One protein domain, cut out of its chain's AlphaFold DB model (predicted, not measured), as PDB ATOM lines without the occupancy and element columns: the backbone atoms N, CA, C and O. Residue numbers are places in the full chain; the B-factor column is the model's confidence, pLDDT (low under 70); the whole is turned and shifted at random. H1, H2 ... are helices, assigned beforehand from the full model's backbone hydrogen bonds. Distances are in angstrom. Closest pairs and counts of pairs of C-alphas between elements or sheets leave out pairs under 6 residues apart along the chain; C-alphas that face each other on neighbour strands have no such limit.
ATOM      1  N   GLU A 181     117.633 168.736 122.609       72.06
ATOM      2  CA  GLU A 181     118.533 169.556 121.791       72.06
ATOM      3  C   GLU A 181     118.734 170.951 122.386       72.06
ATOM      4  O   GLU A 181     117.777 171.716 122.543       72.06
ATOM      5  N   VAL A 182     120.001 171.252 122.682       70.31
ATOM      6  CA  VAL A 182     120.534 172.604 122.869       70.31
ATOM      7  C   VAL A 182     120.936 173.098 121.477       70.31
ATOM      8  O   VAL A 182     121.568 172.319 120.756       70.31
ATOM      9  N   PRO A 183     120.561 174.315 121.055       68.25
ATOM     10  CA  PRO A 183     120.806 174.755 119.691       68.25
ATOM     11  C   PRO A 183     122.312 174.854 119.413       68.25
ATOM     12  O   PRO A 183     123.105 175.215 120.286       68.25
ATOM     13  N   GLU A 184     122.713 174.496 118.191       65.38
ATOM     14  CA  GLU A 184     124.128 174.365 117.818       65.38
ATOM     15  C   GLU A 184     124.788 175.731 117.537       65.38
ATOM     16  O   GLU A 184     125.943 175.940 117.918       65.38
ATOM     17  N   GLU A 185     124.046 176.698 116.983       63.59
ATOM     18  CA  GLU A 185     124.576 178.008 116.557       63.59
ATOM     19  C   GLU A 185     123.654 179.224 116.827       63.59
ATOM     20  O   GLU A 185     123.384 179.992 115.908       63.59
ATOM     21  N   PRO A 186     123.149 179.465 118.047       61.88
ATOM     22  CA  PRO A 186     122.576 180.760 118.369       61.88
ATOM     23  C   PRO A 186     123.647 181.727 118.887       61.88
ATOM     24  O   PRO A 186     124.548 181.358 119.649       61.88
ATOM     25  N   SER A 187     123.493 182.991 118.509       71.81
ATOM     26  CA  SER A 187     124.046 184.127 119.251       71.81
ATOM     27  C   SER A 187     123.602 184.078 120.724       71.81
ATOM     28  O   SER A 187     122.617 183.421 121.079       71.81
ATOM     29  N   LEU A 188     124.296 184.775 121.622       75.88
ATOM     30  CA  LEU A 188     123.940 184.761 123.043       75.88
ATOM     31  C   LEU A 188     122.499 185.275 123.327       75.88
ATOM     32  O   LEU A 188     121.834 184.699 124.200       75.88
ATOM     33  N   PRO A 189     121.954 186.273 122.591       72.81
ATOM     34  CA  PRO A 189     120.533 186.625 122.623       72.81
ATOM     35  C   PRO A 189     119.597 185.461 122.290       72.81
ATOM     36  O   PRO A 189     118.628 185.214 123.007       72.81
ATOM     37  N   GLU A 190     119.879 184.730 121.214       75.94
ATOM     38  CA  GLU A 190     119.053 183.612 120.764       75.94
ATOM     39  C   GLU A 190     119.103 182.446 121.758       75.94
ATOM     40  O   GLU A 190     118.063 181.854 122.048       75.94
ATOM     41  N   GLU A 191     120.267 182.171 122.358       78.81
ATOM     42  CA  GLU A 191     120.401 181.158 123.412       78.81
ATOM     43  C   GLU A 191     119.611 181.564 124.664       78.81
ATOM     44  O   GLU A 191     118.955 180.734 125.290       78.81
ATOM     45  N   SER A 192     119.607 182.857 125.002       76.44
ATOM     46  CA  SER A 192     118.835 183.399 126.126       76.44
ATOM     47  C   SER A 192     117.322 183.293 125.888       76.44
ATOM     48  O   SER A 192     116.572 182.928 126.796       76.44
ATOM     49  N   ILE A 193     116.856 183.544 124.660       75.56
ATOM     50  CA  ILE A 193     115.447 183.370 124.269       75.56
ATOM     51  C   ILE A 193     115.065 181.887 124.261       75.56
ATOM     52  O   ILE A 193     114.012 181.509 124.781       75.56
ATOM     53  N   TRP A 194     115.913 181.027 123.692       81.81
ATOM     54  CA  TRP A 194     115.704 179.583 123.717       81.81
ATOM     55  C   TRP A 194     115.611 179.073 125.154       81.81
ATOM     56  O   TRP A 194     114.688 178.323 125.476       81.81
ATOM     57  N   LEU A 195     116.509 179.537 126.026       82.88
ATOM     58  CA  LEU A 195     116.517 179.219 127.446       82.88
ATOM     59  C   LEU A 195     115.184 179.595 128.092       82.88
ATOM     60  O   LEU A 195     114.589 178.750 128.756       82.88
ATOM     61  N   ALA A 196     114.681 180.810 127.843       77.44
ATOM     62  CA  ALA A 196     113.385 181.275 128.338       77.44
ATOM     63  C   ALA A 196     112.247 180.323 127.948       77.44
ATOM     64  O   ALA A 196     111.540 179.795 128.809       77.44
ATOM     65  N   ASN A 197     112.135 180.064 126.644       79.75
ATOM     66  CA  ASN A 197     111.068 179.259 126.063       79.75
ATOM     67  C   ASN A 197     111.130 177.812 126.554       79.75
ATOM     68  O   ASN A 197     110.104 177.203 126.844       79.75
ATOM     69  N   ARG A 198     112.333 177.237 126.658       84.38
ATOM     70  CA  ARG A 198     112.506 175.869 127.158       84.38
ATOM     71  C   ARG A 198     112.155 175.738 128.618       84.38
ATOM     72  O   ARG A 198     111.542 174.745 129.001       84.38
ATOM     73  N   PHE A 199     112.544 176.722 129.412       84.94
ATOM     74  CA  PHE A 199     112.220 176.735 130.821       84.94
ATOM     75  C   PHE A 199     110.703 176.774 131.022       84.94
ATOM     76  O   PHE A 199     110.163 175.958 131.762       84.94
ATOM     77  N   GLU A 200     110.015 177.666 130.309       81.50
ATOM     78  CA  GLU A 200     108.556 177.795 130.350       81.50
ATOM     79  C   GLU A 200     107.848 176.514 129.899       81.50
ATOM     80  O   GLU A 200     107.064 175.965 130.664       81.50
ATOM     81  N   GLN A 201     108.223 175.957 128.743       83.94
ATOM     82  CA  GLN A 201     107.659 174.697 128.237       83.94
ATOM     83  C   GLN A 201     107.794 173.541 129.235       83.94
ATOM     84  O   GLN A 201     106.884 172.726 129.377       83.94
ATOM     85  N   MET A 202     108.945 173.433 129.907       84.06
ATOM     86  CA  MET A 202     109.175 172.362 130.873       84.06
ATOM     87  C   MET A 202     108.396 172.580 132.166       84.06
ATOM     88  O   MET A 202     107.854 171.615 132.697       84.06
ATOM     89  N   VAL A 203     108.313 173.816 132.662       81.62
ATOM     90  CA  VAL A 203     107.508 174.131 133.849       81.62
ATOM     91  C   VAL A 203     106.024 173.890 133.570       81.62
ATOM     92  O   VAL A 203     105.391 173.182 134.342       81.62
ATOM     93  N   GLU A 204     105.492 174.365 132.441       82.50
ATOM     94  CA  GLU A 204     104.095 174.128 132.043       82.50
ATOM     95  C   GLU A 204     103.774 172.635 131.918       82.50
ATOM     96  O   GLU A 204     102.723 172.168 132.359       82.50
ATOM     97  N   TRP A 205     104.691 171.864 131.332       83.25
ATOM     98  CA  TRP A 205     104.542 170.418 131.215       83.25
ATOM     99  C   TRP A 205     104.467 169.729 132.583       83.25
ATOM    100  O   TRP A 205     103.611 168.862 132.784       83.25
ATOM    101  N   LEU A 206     105.323 170.129 133.527       78.81
ATOM    102  CA  LEU A 206     105.278 169.624 134.897       78.81
ATOM    103  C   LEU A 206     103.975 170.055 135.587       78.81
ATOM    104  O   LEU A 206     103.282 169.212 136.150       78.81
ATOM    105  N   ASP A 207     103.579 171.324 135.481       77.69
ATOM    106  CA  ASP A 207     102.350 171.847 136.092       77.69
ATOM    107  C   ASP A 207     101.102 171.085 135.614       77.69
ATOM    108  O   ASP A 207     100.252 170.706 136.427       77.69
ATOM    109  N   LEU A 208     101.004 170.781 134.313       77.56
ATOM    110  CA  LEU A 208      99.924 169.961 133.754       77.56
ATOM    111  C   LEU A 208      99.901 168.545 134.343       77.56
ATOM    112  O   LEU A 208      98.824 167.994 134.582       77.56
ATOM    113  N   ARG A 209     101.073 167.946 134.587       72.50
ATOM    114  CA  ARG A 209     101.178 166.589 135.143       72.50
ATOM    115  C   ARG A 209     100.817 166.545 136.625       72.50
ATOM    116  O   ARG A 209     100.140 165.608 137.047       72.50
ATOM    117  N   PHE A 210     101.224 167.555 137.391       71.00
ATOM    118  CA  PHE A 210     101.005 167.634 138.839       71.00
ATOM    119  C   PHE A 210      99.718 168.384 139.228       71.00
ATOM    120  O   PHE A 210      99.487 168.660 140.404       71.00
ATOM    121  N   GLY A 211      98.833 168.664 138.263       64.25
ATOM    122  CA  GLY A 211      97.483 169.173 138.519       64.25
ATOM    123  C   GLY A 211      97.424 170.648 138.918       64.25
ATOM    124  O   GLY A 211      96.525 171.035 139.663       64.25
ATOM    125  N   GLY A 212      98.369 171.467 138.448       57.66
ATOM    126  CA  GLY A 212      98.392 172.912 138.695       57.66
ATOM    127  C   GLY A 212      98.781 173.308 140.122       57.66
ATOM    128  O   GLY A 212      98.562 174.454 140.519       57.66
ATOM    129  N   VAL A 213      99.348 172.388 140.911       55.84
ATOM    130  CA  VAL A 213     100.024 172.756 142.160       55.84
ATOM    131  C   VAL A 213     101.215 173.611 141.759       55.84
ATOM    132  O   VAL A 213     102.141 173.081 141.164       55.84
ATOM    133  N   ALA A 214     101.172 174.917 142.041       52.59
ATOM    134  CA  ALA A 214     102.236 175.849 141.683       52.59
ATOM    135  C   ALA A 214     103.584 175.315 142.181       52.59
ATOM    136  O   ALA A 214     103.907 175.410 143.367       52.59
ATOM    137  N   LEU A 215     104.367 174.735 141.273       57.12
ATOM    138  CA  LEU A 215     105.603 174.040 141.620       57.12
ATOM    139  C   LEU A 215     106.708 175.000 142.089       57.12
ATOM    140  O   LEU A 215     107.734 174.570 142.628       57.12
ATOM    141  N   GLY A 216     106.467 176.304 141.927       69.75
ATOM    142  CA  GLY A 216     107.253 177.392 142.488       69.75
ATOM    143  C   GLY A 216     108.743 177.249 142.187       69.75
ATOM    144  O   GLY A 216     109.154 176.790 141.125       69.75
ATOM    145  N   GLU A 217     109.570 177.611 143.163       75.44
ATOM    146  CA  GLU A 217     111.028 177.577 143.031       75.44
ATOM    147  C   GLU A 217     111.596 176.151 142.860       75.44
ATOM    148  O   GLU A 217     112.683 175.977 142.311       75.44
ATOM    149  N   ARG A 218     110.877 175.104 143.300       78.00
ATOM    150  CA  ARG A 218     111.350 173.711 143.190       78.00
ATOM    151  C   ARG A 218     111.294 173.199 141.752       78.00
ATOM    152  O   ARG A 218     112.263 172.588 141.307       78.00
ATOM    153  N   ALA A 219     110.223 173.480 141.004       80.94
ATOM    154  CA  ALA A 219     110.216 173.179 139.568       80.94
ATOM    155  C   ALA A 219     111.304 173.955 138.838       80.94
ATOM    156  O   ALA A 219     112.017 173.361 138.032       80.94
ATOM    157  N   ASP A 220     111.476 175.242 139.159       83.94
ATOM    158  CA  ASP A 220     112.516 176.051 138.528       83.94
ATOM    159  C   ASP A 220     113.911 175.423 138.756       83.94
ATOM    160  O   ASP A 220     114.694 175.259 137.819       83.94
ATOM    161  N   ARG A 221     114.216 174.966 139.976       85.62
ATOM    162  CA  ARG A 221     115.490 174.284 140.276       85.62
ATOM    163  C   ARG A 221     115.643 172.943 139.560       85.62
ATOM    164  O   ARG A 221     116.734 172.649 139.064       85.62
ATOM    165  N   PHE A 222     114.584 172.137 139.482       87.31
ATOM    166  CA  PHE A 222     114.624 170.870 138.749       87.31
ATOM    167  C   PHE A 222     114.875 171.102 137.258       87.31
ATOM    168  O   PHE A 222     115.838 170.572 136.707       87.31
ATOM    169  N   VAL A 223     114.067 171.953 136.621       89.19
ATOM    170  CA  VAL A 223     114.199 172.303 135.201       89.19
ATOM    171  C   VAL A 223     115.583 172.879 134.916       89.19
ATOM    172  O   VAL A 223     116.247 172.439 133.977       89.19
ATOM    173  N   GLY A 224     116.073 173.782 135.769       89.19
ATOM    174  CA  GLY A 224     117.430 174.308 135.665       89.19
ATOM    175  C   GLY A 224     118.498 173.209 135.707       89.19
ATOM    176  O   GLY A 224     119.411 173.195 134.881       89.19
ATOM    177  N   SER A 225     118.344 172.229 136.600       89.50
ATOM    178  CA  SER A 225     119.272 171.095 136.728       89.50
ATOM    179  C   SER A 225     119.277 170.215 135.474       89.50
ATOM    180  O   SER A 225     120.349 169.773 135.041       89.50
ATOM    181  N   VAL A 226     118.106 170.005 134.856       90.88
ATOM    182  CA  VAL A 226     117.962 169.278 133.582       90.88
ATOM    183  C   VAL A 226     118.644 170.025 132.439       90.88
ATOM    184  O   VAL A 226     119.400 169.425 131.675       90.88
ATOM    185  N   LEU A 227     118.425 171.337 132.318       89.69
ATOM    186  CA  LEU A 227     119.031 172.146 131.258       89.69
ATOM    187  C   LEU A 227     120.561 172.183 131.379       89.69
ATOM    188  O   LEU A 227     121.258 171.982 130.384       89.69
ATOM    189  N   VAL A 228     121.092 172.329 132.598       89.25
ATOM    190  CA  VAL A 228     122.539 172.237 132.858       89.25
ATOM    191  C   VAL A 228     123.079 170.851 132.495       89.25
ATOM    192  O   VAL A 228     124.152 170.749 131.897       89.25
ATOM    193  N   ALA A 229     122.356 169.777 132.822       89.31
ATOM    194  CA  ALA A 229     122.750 168.417 132.461       89.31
ATOM    195  C   ALA A 229     122.789 168.204 130.938       89.31
ATOM    196  O   ALA A 229     123.791 167.706 130.426       89.31
ATOM    197  N   ARG A 230     121.760 168.644 130.205       89.62
ATOM    198  CA  ARG A 230     121.714 168.580 128.733       89.62
ATOM    199  C   ARG A 230     122.848 169.379 128.089       89.62
ATOM    200  O   ARG A 230     123.538 168.867 127.210       89.62
ATOM    201  N   ALA A 231     123.103 170.594 128.571       85.81
ATOM    202  CA  ALA A 231     124.186 171.429 128.057       85.81
ATOM    203  C   ALA A 231     125.578 170.834 128.324       85.81
ATOM    204  O   ALA A 231     126.469 170.976 127.486       85.81
ATOM    205  N   ARG A 232     125.776 170.115 129.440       85.06
ATOM    206  CA  ARG A 232     127.020 169.365 129.698       85.06
ATOM    207  C   ARG A 232     127.262 168.272 128.659       85.06
ATOM    208  O   ARG A 232     128.387 168.161 128.187       85.06
ATOM    209  N   GLN A 233     126.231 167.521 128.264       82.56
ATOM    210  CA  GLN A 233     126.366 166.428 127.285       82.56
ATOM    211  C   GLN A 233     126.812 166.900 125.894       82.56
ATOM    212  O   GLN A 233     127.360 166.121 125.122       82.56
ATOM    213  N   ARG A 234     126.571 168.172 125.568       78.56
ATOM    214  CA  ARG A 234     126.925 168.774 124.276       78.56
ATOM    215  C   ARG A 234     128.136 169.704 124.349       78.56
ATOM    216  O   ARG A 234     128.401 170.401 123.382       78.56
ATOM    217  N   GLU A 235     128.828 169.767 125.490       81.44
ATOM    218  CA  GLU A 235     129.912 170.735 125.738       81.44
ATOM    219  C   GLU A 235     129.466 172.212 125.604       81.44
ATOM    220  O   GLU A 235     130.278 173.119 125.447       81.44
ATOM    221  N   ARG A 236     128.156 172.477 125.731       82.94
ATOM    222  CA  ARG A 236     127.517 173.803 125.596       82.94
ATOM    223  C   ARG A 236     127.255 174.505 126.924       82.94
ATOM    224  O   ARG A 236     126.732 175.616 126.945       82.94
ATOM    225  N   ARG A 237     127.634 173.889 128.047       87.25
ATOM    226  CA  ARG A 237     127.493 174.486 129.386       87.25
ATOM    227  C   ARG A 237     128.089 175.906 129.484       87.25
ATOM    228  O   ARG A 237     127.431 176.742 130.105       87.25
ATOM    229  N   PRO A 238     129.245 176.223 128.862       87.88
ATOM    230  CA  PRO A 238     129.770 177.587 128.835       87.88
ATOM    231  C   PRO A 238     128.798 178.618 128.256       87.88
ATOM    232  O   PRO A 238     128.547 179.639 128.894       87.88
ATOM    233  N   LEU A 239     128.201 178.328 127.092       85.69
ATOM    234  CA  LEU A 239     127.257 179.239 126.444       85.69
ATOM    235  C   LEU A 239     125.966 179.370 127.248       85.69
ATOM    236  O   LEU A 239     125.515 180.485 127.474       85.69
ATOM    237  N   LEU A 240     125.421 178.257 127.751       87.50
ATOM    238  CA  LEU A 240     124.219 178.284 128.588       87.50
ATOM    239  C   LEU A 240     124.431 179.140 129.847       87.50
ATOM    240  O   LEU A 240     123.565 179.927 130.220       87.50
ATOM    241  N   THR A 241     125.587 178.999 130.497       90.62
ATOM    242  CA  THR A 241     125.935 179.774 131.698       90.62
ATOM    243  C   THR A 241     126.083 181.257 131.369       90.62
ATOM    244  O   THR A 241     125.570 182.101 132.102       90.62
ATOM    245  N   ALA A 242     126.735 181.584 130.250       88.81
ATOM    246  CA  ALA A 242     126.868 182.956 129.774       88.81
ATOM    247  C   ALA A 242     125.502 183.575 129.423       88.81
ATOM    248  O   ALA A 242     125.195 184.672 129.889       88.81
ATOM    249  N   ALA A 243     124.654 182.848 128.692       87.38
ATOM    250  CA  ALA A 243     123.293 183.251 128.348       87.38
ATOM    251  C   ALA A 243     122.430 183.469 129.599       87.38
ATOM    252  O   ALA A 243     121.760 184.489 129.712       87.38
ATOM    253  N   ALA A 244     122.501 182.575 130.591       89.69
ATOM    254  CA  ALA A 244     121.780 182.747 131.849       89.69
ATOM    255  C   ALA A 244     122.264 183.989 132.618       89.69
ATOM    256  O   ALA A 244     121.445 184.791 133.063       89.69
ATOM    257  N   LEU A 245     123.582 184.202 132.736       90.50
ATOM    258  CA  LEU A 245     124.138 185.391 133.393       90.50
ATOM    259  C   LEU A 245     123.701 186.678 132.697       90.50
ATOM    260  O   LEU A 245     123.166 187.572 133.353       90.50
ATOM    261  N   ALA A 246     123.878 186.763 131.382       86.31
ATOM    262  CA  ALA A 246     123.448 187.921 130.615       86.31
ATOM    263  C   ALA A 246     121.928 188.119 130.705       86.31
ATOM    264  O   ALA A 246     121.461 189.240 130.899       86.31
ATOM    265  N   GLY A 247     121.161 187.026 130.650       84.25
ATOM    266  CA  GLY A 247     119.713 186.995 130.817       84.25
ATOM    267  C   GLY A 247     119.257 187.698 132.093       84.25
ATOM    268  O   GLY A 247     118.277 188.434 132.061       84.25
ATOM    269  N   THR A 248     120.012 187.574 133.195       85.94
ATOM    270  CA  THR A 248     119.667 188.233 134.470       85.94
ATOM    271  C   THR A 248     119.711 189.760 134.434       85.94
ATOM    272  O   THR A 248     119.028 190.394 135.232       85.94
ATOM    273  N   VAL A 249     120.471 190.350 133.509       82.38
ATOM    274  CA  VAL A 249     120.634 191.807 133.367       82.38
ATOM    275  C   VAL A 249     120.050 192.341 132.056       82.38
ATOM    276  O   VAL A 249     120.106 193.539 131.794       82.38
ATOM    277  N   TRP A 250     119.470 191.467 131.230       78.12
ATOM    278  CA  TRP A 250     119.073 191.750 129.849       78.12
ATOM    279  C   TRP A 250     118.062 192.898 129.722       78.12
ATOM    280  O   TRP A 250     118.184 193.771 128.861       78.12
ATOM    281  N   SER A 251     117.067 192.912 130.613       69.69
ATOM    282  CA  SER A 251     116.016 193.933 130.678       69.69
ATOM    283  C   SER A 251     116.552 195.271 131.191       69.69
ATOM    284  O   SER A 251     116.295 196.319 130.597       69.69
ATOM    285  N   ASP A 252     117.353 195.229 132.254       71.19
ATOM    286  CA  ASP A 252     118.011 196.399 132.823       71.19
ATOM    287  C   ASP A 252     119.006 197.034 131.849       71.19
ATOM    288  O   ASP A 252     119.236 198.245 131.901       71.19
ATOM    289  N   GLU A 253     119.561 196.239 130.935       69.56
ATOM    290  CA  GLU A 253     120.507 196.685 129.922       69.56
ATOM    291  C   GLU A 253     119.880 197.209 128.629       69.56
ATOM    292  O   GLU A 253     120.607 197.671 127.748       69.56
ATOM    293  N   GLY A 254     118.547 197.187 128.523       60.62
ATOM    294  CA  GLY A 254     117.838 197.631 127.321       60.62
ATOM    295  C   GLY A 254     118.137 196.776 126.086       60.62
ATOM    296  O   GLY A 254     117.858 197.209 124.974       60.62
ATOM    297  N   LEU A 255     118.699 195.578 126.284       60.19
ATOM    298  CA  LEU A 255     119.023 194.608 125.232       60.19
ATOM    299  C   LEU A 255     117.796 193.772 124.827       60.19
ATOM    300  O   LEU A 255     117.847 192.968 123.898       60.19
ATOM    301  N   ALA A 256     116.676 193.926 125.536       58.84
ATOM    302  CA  ALA A 256     115.434 193.235 125.231       58.84
ATOM    303  C   ALA A 256     114.731 193.889 124.032       58.84
ATOM    304  O   ALA A 256     114.050 194.902 124.186       58.84
ATOM    305  N   GLU A 257     114.822 193.279 122.849       54.69
ATOM    306  CA  GLU A 257     113.975 193.682 121.719       54.69
ATOM    307  C   GLU A 257     112.500 193.294 121.947       54.69
ATOM    308  O   GLU A 257     111.606 193.948 121.408       54.69
ATOM    309  N   ARG A 258     112.217 192.267 122.774       51.78
ATOM    310  CA  ARG A 258     110.860 191.816 123.145       51.78
ATOM    311  C   ARG A 258     110.822 191.127 124.520       51.78
ATOM    312  O   ARG A 258     111.525 190.153 124.743       51.78
ATOM    313  N   GLY A 259     109.938 191.596 125.406       52.19
ATOM    314  CA  GLY A 259     109.193 190.755 126.360       52.19
ATOM    315  C   GLY A 259     109.955 189.841 127.331       52.19
ATOM    316  O   GLY A 259     109.518 188.712 127.530       52.19
ATOM    317  N   CYS A 260     111.021 190.297 127.992       62.50
ATOM    318  CA  CYS A 260     111.568 189.560 129.140       62.50
ATOM    319  C   CYS A 260     110.613 189.676 130.342       62.50
ATOM    320  O   CYS A 260     110.527 190.736 130.967       62.50
ATOM    321  N   SER A 261     109.892 188.603 130.672       71.38
ATOM    322  CA  SER A 261     109.051 188.563 131.873       71.38
ATOM    323  C   SER A 261     109.915 188.573 133.149       71.38
ATOM    324  O   SER A 261     111.057 188.104 133.131       71.38
ATOM    325  N   PRO A 262     109.410 189.065 134.294       74.12
ATOM    326  CA  PRO A 262     110.100 188.916 135.580       74.12
ATOM    327  C   PRO A 262     110.436 187.453 135.917       74.12
ATOM    328  O   PRO A 262     111.463 187.176 136.539       74.12
ATOM    329  N   ASP A 263     109.606 186.511 135.457       75.69
ATOM    330  CA  ASP A 263     109.842 185.076 135.609       75.69
ATOM    331  C   ASP A 263     111.080 184.607 134.837       75.69
ATOM    332  O   ASP A 263     111.846 183.799 135.358       75.69
ATOM    333  N   PHE A 264     111.338 185.148 133.640       78.38
ATOM    334  CA  PHE A 264     112.549 184.846 132.873       78.38
ATOM    335  C   PHE A 264     113.825 185.220 133.640       78.38
ATOM    336  O   PHE A 264     114.741 184.403 133.756       78.38
ATOM    337  N   LEU A 265     113.867 186.424 134.219       78.69
ATOM    338  CA  LEU A 265     115.027 186.901 134.981       78.69
ATOM    339  C   LEU A 265     115.275 186.026 136.217       78.69
ATOM    340  O   LEU A 265     116.412 185.630 136.485       78.69
ATOM    341  N   ARG A 266     114.200 185.672 136.940       82.31
ATOM    342  CA  ARG A 266     114.270 184.770 138.098       82.31
ATOM    343  C   ARG A 266     114.811 183.395 137.700       82.31
ATOM    344  O   ARG A 266     115.710 182.884 138.358       82.31
ATOM    345  N   ARG A 267     114.309 182.811 136.611       83.88
ATOM    346  CA  ARG A 267     114.727 181.486 136.120       83.88
ATOM    347  C   ARG A 267     116.186 181.464 135.658       83.88
ATOM    348  O   ARG A 267     116.907 180.510 135.946       83.88
ATOM    349  N   CYS A 268     116.653 182.541 135.026       85.25
ATOM    350  CA  CYS A 268     118.068 182.719 134.709       85.25
ATOM    351  C   CYS A 268     118.935 182.767 135.977       85.25
ATOM    352  O   CYS A 268     119.977 182.118 136.029       85.25
ATOM    353  N   ALA A 269     118.488 183.467 137.026       85.12
ATOM    354  CA  ALA A 269     119.194 183.481 138.305       85.12
ATOM    355  C   ALA A 269     119.279 182.076 138.928       85.12
ATOM    356  O   ALA A 269     120.374 181.652 139.298       85.12
ATOM    357  N   VAL A 270     118.170 181.325 138.940       86.12
ATOM    358  CA  VAL A 270     118.139 179.934 139.427       86.12
ATOM    359  C   VAL A 270     119.176 179.071 138.706       86.12
ATOM    360  O   VAL A 270     119.953 178.383 139.358       86.12
ATOM    361  N   LEU A 271     119.252 179.145 137.375       86.44
ATOM    362  CA  LEU A 271     120.258 178.416 136.591       86.44
ATOM    363  C   LEU A 271     121.690 178.752 137.000       86.44
ATOM    364  O   LEU A 271     122.510 177.848 137.154       86.44
ATOM    365  N   THR A 272     121.992 180.037 137.189       86.69
ATOM    366  CA  THR A 272     123.338 180.467 137.587       86.69
ATOM    367  C   THR A 272     123.710 180.020 138.998       86.69
ATOM    368  O   THR A 272     124.882 179.761 139.254       86.69
ATOM    369  N   ASP A 273     122.728 179.875 139.889       86.94
ATOM    370  CA  ASP A 273     122.939 179.438 141.273       86.94
ATOM    371  C   ASP A 273     123.109 177.910 141.393       86.94
ATOM    372  O   ASP A 273     123.661 177.422 142.380       86.94
ATOM    373  N   LEU A 274     122.685 177.144 140.380       85.38
ATOM    374  CA  LEU A 274     122.905 175.693 140.304       85.38
ATOM    375  C   LEU A 274     124.339 175.320 139.897       85.38
ATOM    376  O   LEU A 274     124.753 174.172 140.078       85.38
ATOM    377  N   VAL A 275     125.100 176.259 139.331       86.50
ATOM    378  CA  VAL A 275     126.491 176.035 138.928       86.50
ATOM    379  C   VAL A 275     127.420 176.543 140.036       86.50
ATOM    380  O   VAL A 275     127.336 177.711 140.418       86.50
ATOM    381  N   PRO A 276     128.332 175.701 140.567       88.50
ATOM    382  CA  PRO A 276     129.287 176.144 141.572       88.50
ATOM    383  C   PRO A 276     130.096 177.350 141.074       88.50
ATOM    384  O   PRO A 276     130.555 177.327 139.933       88.50
ATOM    385  N   PRO A 277     130.371 178.360 141.915       88.62
ATOM    386  CA  PRO A 277     131.070 179.580 141.500       88.62
ATOM    387  C   PRO A 277     132.374 179.361 140.717       88.62
ATOM    388  O   PRO A 277     132.617 180.026 139.711       88.62
ATOM    389  N   ALA A 278     133.187 178.378 141.114       87.56
ATOM    390  CA  ALA A 278     134.412 178.020 140.398       87.56
ATOM    391  C   ALA A 278     134.141 177.459 138.986       87.56
ATOM    392  O   ALA A 278     134.883 177.750 138.047       87.56
ATOM    393  N   GLU A 279     133.070 176.677 138.821       89.50
ATOM    394  CA  GLU A 279     132.624 176.192 137.511       89.50
ATOM    395  C   GLU A 279     132.049 177.336 136.672       89.50
ATOM    396  O   GLU A 279     132.387 177.429 135.495       89.50
ATOM    397  N   THR A 280     131.288 178.249 137.282       90.56
ATOM    398  CA  THR A 280     130.753 179.448 136.620       90.56
ATOM    399  C   THR A 280     131.875 180.311 136.049       90.56
ATOM    400  O   THR A 280     131.828 180.686 134.883       90.56
ATOM    401  N   LEU A 281     132.934 180.581 136.821       89.31
ATOM    402  CA  LEU A 281     134.088 181.347 136.332       89.31
ATOM    403  C   LEU A 281     134.799 180.643 135.169       89.31
ATOM    404  O   LEU A 281     135.191 181.294 134.199       89.31
ATOM    405  N   ARG A 282     134.947 179.313 135.229       88.62
ATOM    406  CA  ARG A 282     135.524 178.526 134.129       88.62
ATOM    407  C   ARG A 282     134.664 178.613 132.867       88.62
ATOM    408  O   ARG A 282     135.201 178.839 131.787       88.62
ATOM    409  N   ASP A 283     133.356 178.454 133.009       89.12
ATOM    410  CA  ASP A 283     132.392 178.497 131.912       89.12
ATOM    411  C   ASP A 283     132.357 179.874 131.247       89.12
ATOM    412  O   ASP A 283     132.473 179.980 130.029       89.12
ATOM    413  N   VAL A 284     132.309 180.938 132.048       88.75
ATOM    414  CA  VAL A 284     132.351 182.322 131.560       88.75
ATOM    415  C   VAL A 284     133.676 182.628 130.859       88.75
ATOM    416  O   VAL A 284     133.685 183.284 129.821       88.75
ATOM    417  N   THR A 285     134.799 182.114 131.374       86.12
ATOM    418  CA  THR A 285     136.101 182.235 130.697       86.12
ATOM    419  C   THR A 285     136.046 181.633 129.298       86.12
ATOM    420  O   THR A 285     136.420 182.292 128.333       86.12
ATOM    421  N   LEU A 286     135.540 180.402 129.176       83.88
ATOM    422  CA  LEU A 286     135.424 179.708 127.892       83.88
ATOM    423  C   LEU A 286     134.463 180.423 126.934       83.88
ATOM    424  O   LEU A 286     134.715 180.449 125.734       83.88
ATOM    425  N   ALA A 287     133.392 181.026 127.450       81.50
ATOM    426  CA  ALA A 287     132.448 181.778 126.633       81.50
ATOM    427  C   ALA A 287     133.040 183.090 126.081       81.50
ATOM    428  O   ALA A 287     132.703 183.477 124.963       81.50
ATOM    429  N   ILE A 288     133.916 183.760 126.842       78.88
ATOM    430  CA  ILE A 288     134.432 185.107 126.536       78.88
ATOM    431  C   ILE A 288     135.814 185.099 125.855       78.88
ATOM    432  O   ILE A 288     136.144 186.054 125.152       78.88
ATOM    433  N   GLU A 289     136.661 184.083 126.061       73.94
ATOM    434  CA  GLU A 289     138.050 184.096 125.572       73.94
ATOM    435  C   GLU A 289     138.146 184.303 124.040       73.94
ATOM    436  O   GLU A 289     137.873 183.402 123.247       73.94
ATOM    437  N   ARG A 290     138.626 185.491 123.627       53.19
ATOM    438  CA  ARG A 290     138.887 185.928 122.237       53.19
ATOM    439  C   ARG A 290     140.077 185.203 121.576       53.19
ATOM    440  O   ARG A 290     140.968 185.829 121.007       53.19
ATOM    441  N   ARG A 291     140.145 183.872 121.621       49.22
ATOM    442  CA  ARG A 291     140.979 183.152 120.641       49.22
ATOM    443  C   ARG A 291     140.201 183.111 119.317       49.22
ATOM    444  O   ARG A 291     139.020 182.760 119.361       49.22
ATOM    445  N   PRO A 292     140.811 183.440 118.158       40.53
ATOM    446  CA  PRO A 292     140.142 183.320 116.864       40.53
ATOM    447  C   PRO A 292     139.556 181.909 116.718       40.53
ATOM    448  O   PRO A 292     140.289 180.923 116.830       40.53
ATOM    449  N   GLY A 293     138.233 181.818 116.562       48.19
ATOM    450  CA  GLY A 293     137.504 180.551 116.456       48.19
ATOM    451  C   GLY A 293     137.287 179.771 117.763       48.19
ATOM    452  O   GLY A 293     137.061 178.566 117.685       48.19
ATOM    453  N   ARG A 294     137.393 180.388 118.955       51.00
ATOM    454  CA  ARG A 294     137.137 179.692 120.241       51.00
ATOM    455  C   ARG A 294     136.243 180.416 121.255       51.00
ATOM    456  O   ARG A 294     135.717 179.734 122.127       51.00
ATOM    457  N   GLY A 295     136.089 181.737 121.177       57.97
ATOM    458  CA  GLY A 295     135.118 182.464 122.006       57.97
ATOM    459  C   GLY A 295     133.698 182.245 121.482       57.97
ATOM    460  O   GLY A 295     133.505 182.198 120.269       57.97
ATOM    461  N   LEU A 296     132.728 182.083 122.384       64.19
ATOM    462  CA  LEU A 296     131.328 181.825 122.023       64.19
ATOM    463  C   LEU A 296     130.498 183.116 121.940       64.19
ATOM    464  O   LEU A 296     129.519 183.151 121.207       64.19
ATOM    465  N   CYS A 297     130.894 184.167 122.665       70.75
ATOM    466  CA  CYS A 297     130.305 185.501 122.535       70.75
ATOM    467  C   CYS A 297     130.992 186.245 121.384       70.75
ATOM    468  O   CYS A 297     132.223 186.361 121.371       70.75
ATOM    469  N   ALA A 298     130.207 186.736 120.430       66.38
ATOM    470  CA  ALA A 298     130.711 187.328 119.195       66.38
ATOM    471  C   ALA A 298     130.868 188.852 119.299       66.38
ATOM    472  O   ALA A 298     131.795 189.407 118.702       66.38
ATOM    473  N   ASP A 299     130.006 189.528 120.067       75.31
ATOM    474  CA  ASP A 299     129.994 190.989 120.175       75.31
ATOM    475  C   ASP A 299     130.337 191.515 121.585       75.31
ATOM    476  O   ASP A 299     130.355 190.792 122.581       75.31
TER     477      ASP A 299
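AT A GLANCE: This is residues 181 to 299 of the 433 residues of an uncharacterized protein of Roseomonas coralli (UniProt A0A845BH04). Three helices, H1, H2 and H3, make a triangle: H1 and H2 meet in a V near the link of residues 210 to 215, and H3 closes the open side of the V. H4 packs across one face of this triangle, mostly on H3 and H2, while H5 packs crosswise on H3, away from H1 and H2. The printed part has 119 residues with five named helices, in the order H1, H2, H3, H4, H5, and no named strand; the class is all helix. The whole is compact, with a radius of gyration of the C-alphas of 14.2 A, and its outline is elongated, spanning 50 by 31 by 25 A.

IN THESE COORDINATES: The printed part begins at Glu 181, and H1, the longest helix, takes residues 188 to 209, from C-alpha 188 at (123.940, 184.761, 123.043) over 31.5 A. H2 takes residues 216 to 233, 26.8 A long. H3 takes residues 237 to 249, 19.1 A, with C-alpha 237 at (127.493, 174.486, 129.386). H4 takes residues 262 to 273, 16.9 A. H5 takes residues 277 to 288, 16.3 A, and ends with C-alpha 288 at (134.432, 185.107, 126.536).

HOW THE PARTS SIT: H3 is the hub, touching the four other helices. Residues 188 to 195 of H1 touch H3 about perpendicular, at 90 degrees; the closest C-alphas, of Ser 192 and Ala 243, are 5.0 A apart. H2 and H3 form a helical hairpin, opposite ways at a tilt of 37 degrees, only just steep, with the C-alphas of Ala 231 and Arg 237 closest at 4.7 A. H3 and H4 form another, at a steep tilt of 43 degrees, with the C-alphas of Ala 244 and Cys 268 closest at 4.7 A. H5 touches residues 237 to 242 of H3 about perpendicular, at 86 degrees; the closest C-alphas, of Pro 238 and Asp 283, are 4.1 A apart. Residues 199 to 206 of H1 touch residues 219 to 224 of H2, opposite ways at a steep tilt of 54 degrees, closest at the C-alphas of Val 203 and Ala 219, 6.4 A. Residues 267 to 271 of H4 touch residues 220 to 228 of H2 at a steep tilt of 56 degrees, with the C-alphas of Gly 224 and Leu 271 closest at 5.1 A. H1 and H4 only just touch, with 3 pairs of C-alphas within 8 A, the closest being Ala 196 and Phe 264 at 5.8 A. H5 is apart from H1 and H2. Every O i to N i+4 pair is within hydrogen-bond range in H1, H2, H4 and H5, and 8 of 9 are in H3.

THE WHOLE: The C-alphas farthest apart, of Gly 211 and Pro 292, are 49.9 A apart. The printed part has no cut. The link from H3 to H4, residues 250 to 261, is long. Mean pLDDT of the printed part is 77.3; it is under 70 at residues 183 to 186, 211 to 216, 251, 253 to 260, 290 to 296 and 298.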